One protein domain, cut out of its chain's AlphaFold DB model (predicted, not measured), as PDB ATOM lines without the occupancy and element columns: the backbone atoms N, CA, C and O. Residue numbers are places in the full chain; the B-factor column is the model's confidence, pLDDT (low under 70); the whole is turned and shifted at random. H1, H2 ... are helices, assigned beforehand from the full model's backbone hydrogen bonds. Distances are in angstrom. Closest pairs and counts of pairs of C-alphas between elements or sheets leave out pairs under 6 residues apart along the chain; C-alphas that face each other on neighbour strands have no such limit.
ATOM      1  N   ILE A   2      -8.733  27.302  -8.304       90.62
ATOM      2  CA  ILE A   2      -7.708  26.379  -7.795       90.62
ATOM      3  C   ILE A   2      -8.218  25.584  -6.588       90.62
ATOM      4  O   ILE A   2      -8.033  24.375  -6.559       90.62
ATOM      5  N   ALA A   3      -8.945  26.239  -5.673       89.75
ATOM      6  CA  ALA A   3      -9.630  25.600  -4.545       89.75
ATOM      7  C   ALA A   3     -10.430  24.344  -4.964       89.75
ATOM      8  O   ALA A   3     -10.142  23.229  -4.538       89.75
ATOM      9  N   LEU A   4     -11.379  24.515  -5.887       87.81
ATOM     10  CA  LEU A   4     -12.271  23.444  -6.343       87.81
ATOM     11  C   LEU A   4     -11.524  22.305  -7.049       87.81
ATOM     12  O   LEU A   4     -11.790  21.139  -6.782       87.81
ATOM     13  N   ARG A   5     -10.554  22.623  -7.913       91.06
ATOM     14  CA  ARG A   5      -9.826  21.593  -8.670       91.06
ATOM     15  C   ARG A   5      -8.788  20.830  -7.853       91.06
ATOM     16  O   ARG A   5      -8.605  19.645  -8.089       91.06
ATOM     17  N   TYR A   6      -8.072  21.500  -6.950       90.19
ATOM     18  CA  TYR A   6      -6.914  20.907  -6.266       90.19
ATOM     19  C   TYR A   6      -7.206  20.464  -4.828       90.19
ATOM     20  O   TYR A   6      -6.525  19.568  -4.325       90.19
ATOM     21  N   PHE A   7      -8.201  21.062  -4.167       90.81
ATOM     22  CA  PHE A   7      -8.582  20.689  -2.800       90.81
ATOM     23  C   PHE A   7      -9.852  19.848  -2.751       90.81
ATOM     24  O   PHE A   7      -9.947  18.983  -1.887       90.81
ATOM     25  N   CYS A   8     -10.794  20.081  -3.669       91.56
ATOM     26  CA  CYS A   8     -12.041  19.315  -3.745       91.56
ATOM     27  C   CYS A   8     -12.018  18.225  -4.830       91.56
ATOM     28  O   CYS A   8     -13.030  17.561  -5.018       91.56
ATOM     29  N   ASP A   9     -10.904  18.059  -5.555       94.38
ATOM     30  CA  ASP A   9     -10.729  17.072  -6.637       94.38
ATOM     31  C   ASP A   9     -11.781  17.097  -7.746       94.38
ATOM     32  O   ASP A   9     -11.984  16.110  -8.452       94.38
ATOM     33  N   LEU A  10     -12.421  18.246  -7.957       95.19
ATOM     34  CA  LEU A  10     -13.400  18.389  -9.027       95.19
ATOM     35  C   LEU A  10     -12.695  18.384 -10.387       95.19
ATOM     36  O   LEU A  10     -11.755  19.150 -10.640       95.19
ATOM     37  N   SER A  11     -13.206  17.571 -11.307       95.88
ATOM     38  CA  SER A  11     -12.821  17.626 -12.715       95.88
ATOM     39  C   SER A  11     -13.215  18.970 -13.347       95.88
ATOM     40  O   SER A  11     -14.017  19.742 -12.813       95.88
ATOM     41  N   GLU A  12     -12.665  19.279 -14.525       96.31
ATOM     42  CA  GLU A  12     -12.986  20.530 -15.231       96.31
ATOM     43  C   GLU A  12     -14.475  20.632 -15.586       96.31
ATOM     44  O   GLU A  12     -15.056  21.704 -15.439       96.31
ATOM     45  N   ARG A  13     -15.099  19.509 -15.970       96.56
ATOM     46  CA  ARG A  13     -16.540  19.431 -16.254       96.56
ATOM     47  C   ARG A  13     -17.385  19.606 -15.000       96.56
ATOM     48  O   ARG A  13     -18.399  20.295 -15.029       96.56
ATOM     49  N   GLU A  14     -16.982  19.009 -13.881       96.69
ATOM     50  CA  GLU A  14     -17.714  19.188 -12.623       96.69
ATOM     51  C   GLU A  14     -17.586  20.611 -12.093       96.69
ATOM     52  O   GLU A  14     -18.548  21.149 -11.546       96.69
ATOM     53  N   THR A  15     -16.429  21.235 -12.295       96.81
ATOM     54  CA  THR A  15     -16.192  22.638 -11.958       96.81
ATOM     55  C   THR A  15     -17.047  23.565 -12.830       96.81
ATOM     56  O   THR A  15     -17.667  24.487 -12.304       96.81
ATOM     57  N   GLU A  16     -17.142  23.293 -14.136       97.56
ATOM     58  CA  GLU A  16     -18.061  23.972 -15.065       97.56
ATOM     59  C   GLU A  16     -19.515  23.844 -14.602       97.56
ATOM     60  O   GLU A  16     -20.204  24.854 -14.464       97.56
ATOM     61  N   ALA A  17     -19.966  22.633 -14.270       96.88
ATOM     62  CA  ALA A  17     -21.327  22.402 -13.793       96.88
ATOM     63  C   ALA A  17     -21.613  23.112 -12.458       96.88
ATOM     64  O   ALA A  17     -22.711  23.626 -12.248       96.88
ATOM     65  N   THR A  18     -20.624  23.154 -11.561       95.81
ATOM     66  CA  THR A  18     -20.754  23.759 -10.227       95.81
ATOM     67  C   THR A  18     -20.827  25.280 -10.306       95.81
ATOM     68  O   THR A  18     -21.663  25.892  -9.649       95.81
ATOM     69  N   LEU A  19     -19.978  25.892 -11.132       95.69
ATOM     70  CA  LEU A  19     -19.880  27.347 -11.241       95.69
ATOM     71  C   LEU A  19     -20.725  27.939 -12.371       95.69
ATOM     72  O   LEU A  19     -20.827  29.157 -12.468       95.69
ATOM     73  N   ARG A  20     -21.333  27.094 -13.212       96.62
ATOM     74  CA  ARG A  20     -22.115  27.487 -14.396       96.62
ATOM     75  C   ARG A  20     -21.340  28.414 -15.337       96.62
ATOM     76  O   ARG A  20     -21.897  29.350 -15.900       96.62
ATOM     77  N   ILE A  21     -20.050  28.140 -15.513       96.75
ATOM     78  CA  ILE A  21     -19.193  28.835 -16.478       96.75
ATOM     79  C   ILE A  21     -18.662  27.842 -17.502       96.75
ATOM     80  O   ILE A  21     -18.474  26.673 -17.178       96.75
ATOM     81  N   SER A  22     -18.359  28.312 -18.711       97.94
ATOM     82  CA  SER A  22     -17.840  27.440 -19.766       97.94
ATOM     83  C   SER A  22     -16.525  26.765 -19.367       97.94
ATOM     84  O   SER A  22     -15.675  27.359 -18.693       97.94
ATOM     85  N   ILE A  23     -16.295  25.550 -19.869       97.62
ATOM     86  CA  ILE A  23     -15.028  24.830 -19.667       97.62
ATOM     87  C   ILE A  23     -13.788  25.650 -20.078       97.62
ATOM     88  O   ILE A  23     -12.731  25.561 -19.451       97.62
ATOM     89  N   GLY A  24     -13.911  26.511 -21.095       97.31
ATOM     90  CA  GLY A  24     -12.850  27.434 -21.508       97.31
ATOM     91  C   GLY A  24     -12.521  28.473 -20.430       97.31
ATOM     92  O   GLY A  24     -11.345  28.720 -20.146       97.31
ATOM     93  N   ALA A  25     -13.540  29.022 -19.763       96.69
ATOM     94  CA  ALA A  25     -13.361  29.925 -18.631       96.69
ATOM     95  C   ALA A  25     -12.722  29.206 -17.432       96.69
ATOM     96  O   ALA A  25     -11.821  29.765 -16.802       96.69
ATOM     97  N   VAL A  26     -13.099  27.945 -17.172       97.19
ATOM     98  CA  VAL A  26     -12.468  27.105 -16.138       97.19
ATOM     99  C   VAL A  26     -10.969  26.953 -16.392       97.19
ATOM    100  O   VAL A  26     -10.155  27.189 -15.492       97.19
ATOM    101  N   LYS A  27     -10.584  26.605 -17.624       96.25
ATOM    102  CA  LYS A  27      -9.179  26.441 -18.023       96.25
ATOM    103  C   LYS A  27      -8.399  27.749 -17.933       96.25
ATOM    104  O   LYS A  27      -7.334  27.775 -17.319       96.25
ATOM    105  N   SER A  28      -8.943  28.838 -18.476       97.12
ATOM    106  CA  SER A  28      -8.306  30.161 -18.440       97.12
ATOM    107  C   SER A  28      -8.108  30.668 -17.008       97.12
ATOM    108  O   SER A  28      -7.024  31.136 -16.656       97.12
ATOM    109  N   ALA A  29      -9.118  30.530 -16.145       95.31
ATOM    110  CA  ALA A  29      -9.019  30.911 -14.737       95.31
ATOM    111  C   ALA A  29      -8.026  30.030 -13.965       95.31
ATOM    112  O   ALA A  29      -7.269  30.536 -13.140       95.31
ATOM    113  N   THR A  30      -7.985  28.723 -14.254       95.12
ATOM    114  CA  THR A  30      -7.008  27.813 -13.634       95.12
ATOM    115  C   THR A  30      -5.581  28.156 -14.063       95.12
ATOM    116  O   THR A  30      -4.702  28.246 -13.212       95.12
ATOM    117  N   SER A  31      -5.354  28.391 -15.359       95.56
ATOM    118  CA  SER A  31      -4.041  28.762 -15.900       95.56
ATOM    119  C   SER A  31      -3.525  30.065 -15.284       95.56
ATOM    120  O   SER A  31      -2.412  30.099 -14.760       95.56
ATOM    121  N   ARG A  32      -4.369  31.108 -15.246       96.44
ATOM    122  CA  ARG A  32      -4.030  32.392 -14.612       96.44
ATOM    123  C   ARG A  32      -3.736  32.236 -13.126       96.44
ATOM    124  O   ARG A  32      -2.705  32.710 -12.669       96.44
ATOM    125  N   GLY A  33      -4.576  31.506 -12.392       94.06
ATOM    126  CA  GLY A  33      -4.333  31.255 -10.972       94.06
ATOM    127  C   GLY A  33      -3.009  30.527 -10.718       94.06
ATOM    128  O   GLY A  33      -2.299  30.862  -9.777       94.06
ATOM    129  N   LEU A  34      -2.649  29.544 -11.556       93.12
ATOM    130  CA  LEU A  34      -1.381  28.822 -11.419       93.12
ATOM    131  C   LEU A  34      -0.187  29.718 -11.746       93.12
ATOM    132  O   LEU A  34       0.846  29.611 -11.091       93.12
ATOM    133  N   ALA A  35      -0.317  30.601 -12.739       94.06
ATOM    134  CA  ALA A  35       0.703  31.600 -13.036       94.06
ATOM    135  C   ALA A  35       0.921  32.535 -11.835       94.06
ATOM    136  O   ALA A  35       2.060  32.704 -11.410       94.06
ATOM    137  N   THR A  36      -0.153  33.040 -11.222       93.88
ATOM    138  CA  THR A  36      -0.081  33.861 -10.004       93.88
ATOM    139  C   THR A  36       0.530  33.101  -8.823       93.88
ATOM    140  O   THR A  36       1.348  33.645  -8.088       93.88
ATOM    141  N   LEU A  37       0.206  31.819  -8.639       91.75
ATOM    142  CA  LEU A  37       0.830  31.024  -7.575       91.75
ATOM    143  C   LEU A  37       2.336  30.850  -7.783       91.75
ATOM    144  O   LEU A  37       3.087  30.919  -6.814       91.75
ATOM    145  N   ARG A  38       2.793  30.670  -9.029       92.31
ATOM    146  CA  ARG A  38       4.230  30.594  -9.337       92.31
ATOM    147  C   ARG A  38       4.955  31.901  -9.031       92.31
ATOM    148  O   ARG A  38       6.089  31.850  -8.574       92.31
ATOM    149  N   THR A  39       4.314  33.052  -9.250       93.31
ATOM    150  CA  THR A  39       4.917  34.351  -8.910       93.31
ATOM    151  C   THR A  39       4.957  34.598  -7.405       93.31
ATOM    152  O   THR A  39       5.905  35.198  -6.919       93.31
ATOM    153  N   LEU A  40       3.952  34.125  -6.661       92.94
ATOM    154  CA  LEU A  40       3.886  34.283  -5.202       92.94
ATOM    155  C   LEU A  40       4.784  33.291  -4.447       92.94
ATOM    156  O   LEU A  40       5.227  33.585  -3.337       92.94
ATOM    157  N   HIS A  41       5.067  32.131  -5.046       90.50
ATOM    158  CA  HIS A  41       5.924  31.088  -4.478       90.50
ATOM    159  C   HIS A  41       7.047  30.690  -5.451       90.50
ATOM    160  O   HIS A  41       7.069  29.554  -5.938       90.50
ATOM    161  N   PRO A  42       8.005  31.596  -5.721       79.81
ATOM    162  CA  PRO A  42       9.114  31.319  -6.634       79.81
ATOM    163  C   PRO A  42      10.006  30.168  -6.142       79.81
ATOM    164  O   PRO A  42      10.551  29.421  -6.953       79.81
ATOM    165  N   GLU A  43      10.091  29.945  -4.826       70.56
ATOM    166  CA  GLU A  43      10.908  28.872  -4.240       70.56
ATOM    167  C   GLU A  43      10.358  27.458  -4.498       70.56
ATOM    168  O   GLU A  43      11.110  26.483  -4.516       70.56
ATOM    169  N   GLY A  44       9.062  27.329  -4.805       57.78
ATOM    170  CA  GLY A  44       8.450  26.049  -5.177       57.78
ATOM    171  C   GLY A  44       8.861  25.542  -6.565       57.78
ATOM    172  O   GLY A  44       8.607  24.384  -6.889       57.78
ATOM    173  N   ALA A  45       9.503  26.376  -7.393       53.41
ATOM    174  CA  ALA A  45       9.956  25.991  -8.730       53.41
ATOM    175  C   ALA A  45      11.227  25.118  -8.713       53.41
ATOM    176  O   ALA A  45      11.471  24.373  -9.664       53.41
ATOM    177  N   VAL A  46      12.020  25.174  -7.634       49.59
ATOM    178  CA  VAL A  46      13.270  24.403  -7.502       49.59
ATOM    179  C   VAL A  46      12.999  22.990  -6.971       49.59
ATOM    180  O   VAL A  46      13.670  22.032  -7.359       49.59
ATOM    181  N   ALA A  47      11.947  22.816  -6.172       46.97
ATOM    182  CA  ALA A  47      11.506  21.514  -5.699       46.97
ATOM    183  C   ALA A  47      10.488  20.903  -6.674       46.97
ATOM    184  O   ALA A  47       9.278  20.969  -6.472       46.97
ATOM    185  N   ARG A  48      10.974  20.201  -7.707       44.47
ATOM    186  CA  ARG A  48      10.184  19.231  -8.505       44.47
ATOM    187  C   ARG A  48       9.736  18.004  -7.684       44.47
ATOM    188  O   ARG A  48       9.548  16.908  -8.206       44.47
ATOM    189  N   THR A  49       9.555  18.179  -6.386       43.59
ATOM    190  CA  THR A  49       9.144  17.163  -5.433       43.59
ATOM    191  C   THR A  49       7.647  17.321  -5.260       43.59
ATOM    192  O   THR A  49       7.196  18.407  -4.911       43.59
ATOM    193  N   ARG A  50       6.882  16.258  -5.552       48.09
ATOM    194  CA  ARG A  50       5.436  16.119  -5.292       48.09
ATOM    195  C   ARG A  50       4.961  17.098  -4.217       48.09
ATOM    196  O   ARG A  50       5.125  16.833  -3.027       48.09
ATOM    197  N   ILE A  51       4.371  18.214  -4.637       55.81
ATOM    198  CA  ILE A  51       3.747  19.127  -3.692       55.81
ATOM    199  C   ILE A  51       2.499  18.398  -3.208       55.81
ATOM    200  O   ILE A  51       1.516  18.255  -3.936       55.81
ATOM    201  N   SER A  52       2.585  17.825  -2.010       54.91
ATOM    202  CA  SER A  52       1.456  17.149  -1.386       54.91
ATOM    203  C   SER A  52       0.327  18.161  -1.158       54.91
ATOM    204  O   SER A  52       0.581  19.350  -0.941       54.91
ATOM    205  N   ARG A  53      -0.936  17.703  -1.167       54.66
ATOM    206  CA  ARG A  53      -2.107  18.551  -0.847       54.66
ATOM    207  C   ARG A  53      -1.927  19.340   0.448       54.66
ATOM    208  O   ARG A  53      -2.374  20.478   0.537       54.66
ATOM    209  N   ALA A  54      -1.271  18.732   1.435       58.69
ATOM    210  CA  ALA A  54      -0.965  19.372   2.706       58.69
ATOM    211  C   ALA A  54      -0.040  20.586   2.525       58.69
ATOM    212  O   ALA A  54      -0.322  21.650   3.060       58.69
ATOM    213  N   SER A  55       1.002  20.464   1.701       61.62
ATOM    214  CA  SER A  55       1.956  21.550   1.450       61.62
ATOM    215  C   SER A  55       1.329  22.716   0.668       61.62
ATOM    216  O   SER A  55       1.564  23.886   0.978       61.62
ATOM    217  N   LEU A  56       0.430  22.416  -0.282       64.19
ATOM    218  CA  LEU A  56      -0.381  23.430  -0.969       64.19
ATOM    219  C   LEU A  56      -1.353  24.156  -0.024       64.19
ATOM    220  O   LEU A  56      -1.478  25.372  -0.144       64.19
ATOM    221  N   ARG A  57      -2.003  23.453   0.925       65.38
ATOM    222  CA  ARG A  57      -2.875  24.076   1.949       65.38
ATOM    223  C   ARG A  57      -2.105  25.092   2.784       65.38
ATOM    224  O   ARG A  57      -2.545  26.230   2.912       65.38
ATOM    225  N   THR A  58      -0.954  24.691   3.312       67.38
ATOM    226  CA  THR A  58      -0.126  25.555   4.161       67.38
ATOM    227  C   THR A  58       0.375  26.776   3.393       67.38
ATOM    228  O   THR A  58       0.341  27.888   3.909       67.38
ATOM    229  N   SER A  59       0.769  26.589   2.130       63.59
ATOM    230  CA  SER A  59       1.283  27.674   1.288       63.59
ATOM    231  C   SER A  59       0.199  28.690   0.920       63.59
ATOM    232  O   SER A  59       0.449  29.890   0.953       63.59
ATOM    233  N   LEU A  60      -1.019  28.222   0.621       64.50
ATOM    234  CA  LEU A  60      -2.157  29.090   0.313       64.50
ATOM    235  C   LEU A  60      -2.707  29.812   1.545       64.50
ATOM    236  O   LEU A  60      -3.057  30.977   1.409       64.50
ATOM    237  N   ARG A  61      -2.716  29.188   2.732       63.03
ATOM    238  CA  ARG A  61      -3.023  29.896   3.991       63.03
ATOM    239  C   ARG A  61      -2.019  31.023   4.241       63.03
ATOM    240  O   ARG A  61      -2.417  32.169   4.376       63.03
ATOM    241  N   ALA A  62      -0.726  30.737   4.102       62.25
ATOM    242  CA  ALA A  62       0.322  31.754   4.215       62.25
ATOM    243  C   ALA A  62       0.272  32.847   3.121       62.25
ATOM    244  O   ALA A  62       0.907  33.894   3.262       62.25
ATOM    245  N   ALA A  63      -0.410  32.607   1.996       56.12
ATOM    246  CA  ALA A  63      -0.657  33.609   0.959       56.12
ATOM    247  C   ALA A  63      -1.938  34.421   1.227       56.12
ATOM    248  O   ALA A  63      -1.944  35.622   0.967       56.12
ATOM    249  N   ALA A  64      -2.980  33.788   1.776       57.00
ATOM    250  CA  ALA A  64      -4.214  34.436   2.223       57.00
ATOM    251  C   ALA A  64      -3.973  35.350   3.435       57.00
ATOM    252  O   ALA A  64      -4.500  36.450   3.476       57.00
ATOM    253  N   ASP A  65      -3.075  34.979   4.350       51.72
ATOM    254  CA  ASP A  65      -2.683  35.855   5.463       51.72
ATOM    255  C   ASP A  65      -1.917  37.103   4.980       51.72
ATOM    256  O   ASP A  65      -1.948  38.156   5.613       51.72
ATOM    257  N   ARG A  66      -1.213  37.003   3.839       49.47
ATOM    258  CA  ARG A  66      -0.410  38.102   3.268       49.47
ATOM    259  C   ARG A  66      -1.207  39.054   2.385       49.47
ATOM    260  O   ARG A  66      -0.832  40.217   2.251       49.47
ATOM    261  N   HIS A  67      -2.283  38.581   1.775       40.38
ATOM    262  CA  HIS A  67      -3.217  39.403   1.025       40.38
ATOM    263  C   HIS A  67      -4.534  39.367   1.773       40.38
ATOM    264  O   HIS A  67      -5.203  38.356   1.647       40.38
ATOM    265  N   ALA A  68      -4.890  40.435   2.499       37.22
ATOM    266  CA  ALA A  68      -6.157  40.627   3.218       37.22
ATOM    267  C   ALA A  68      -7.403  40.448   2.316       37.22
ATOM    268  O   ALA A  68      -8.126  41.383   1.986       37.22
ATOM    269  N   LEU A  69      -7.613  39.223   1.861       43.47
ATOM    270  CA  LEU A  69      -8.786  38.676   1.231       43.47
ATOM    271  C   LEU A  69      -9.516  38.023   2.396       43.47
ATOM    272  O   LEU A  69      -9.201  36.900   2.776       43.47
ATOM    273  N   GLU A  70     -10.447  38.773   2.983       35.28
ATOM    274  CA  GLU A  70     -11.440  38.330   3.973       35.28
ATOM    275  C   GLU A  70     -12.397  37.289   3.360       35.28
ATOM    276  O   GLU A  70     -13.609  37.458   3.274       35.28
ATOM    277  N   LEU A  71     -11.848  36.200   2.844       44.69
ATOM    278  CA  LEU A  71     -12.590  34.985   2.582       44.69
ATOM    279  C   LEU A  71     -11.827  33.896   3.300       44.69
ATOM    280  O   LEU A  71     -10.782  33.445   2.822       44.69
TER     281      LEU A  71
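Overview. This is residues 2 to 71 of the 276 residues of an uncharacterized protein of Luteococcus japonicus (UniProt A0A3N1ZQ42). A loose, open frame of helices: the long helix H3 makes one side, H2 sits across its first end, H5 stands crosswise near its far end, and H1 lies between H2 and H5. The short H4 turns the corner after H3, and residues 45 to 52 and 64 to 71 stick out. The printed part has 70 residues with five named helices, H1 to H5 in order, and no named strand; its class is all helix. It is only just compact, close to loose, with a radius of gyration of the C-alphas of 13.1 A and spans of 33 by 30 by 20 A.

Along the chain. Find C-alpha 2 at (-7.708, 26.379, -7.795), where H1, residues 2 to 7, begins. Next come H2, residues 12 to 19, 10.5 A long, and H3, residues 23 to 40, 25.6 A long from (-15.028, 24.830, -19.667). H4 is residues 42 to 45; H5, residues 53 to 64, runs 16.3 A to (-4.214, 34.436, 2.223).

Arrangement. H1 and H2 only just touch, with 3 pairs of C-alphas within 8 A, the closest Leu 4 and Thr 15 at 6.9 A. H3 only just touches H1, with 3 such pairs, through residues 30 to 34 alone; Ile 2 and Thr 30 are the closest C-alphas, 6.1 A, about perpendicular at 81 degrees. H2 and H3 touch, closest at the C-alphas of Glu 16 and Ile 23, 5.6 A. H5 is close to but not clearly touching H1, closest at the C-alphas of Phe 7 and Arg 53, 7.1 A. H4 and H5 are apart. Every O i to N i+4 pair is within hydrogen-bond range in H1, H2, H3 and H5; H4 is too short for one.

Size, cuts and confidence. The C-alphas of Arg 20 and Val 46 are the two farthest apart, 36.2 A. The printed part has no cut, and no link is long. In this predicted model pLDDT is under 70 at residues 44 to 71.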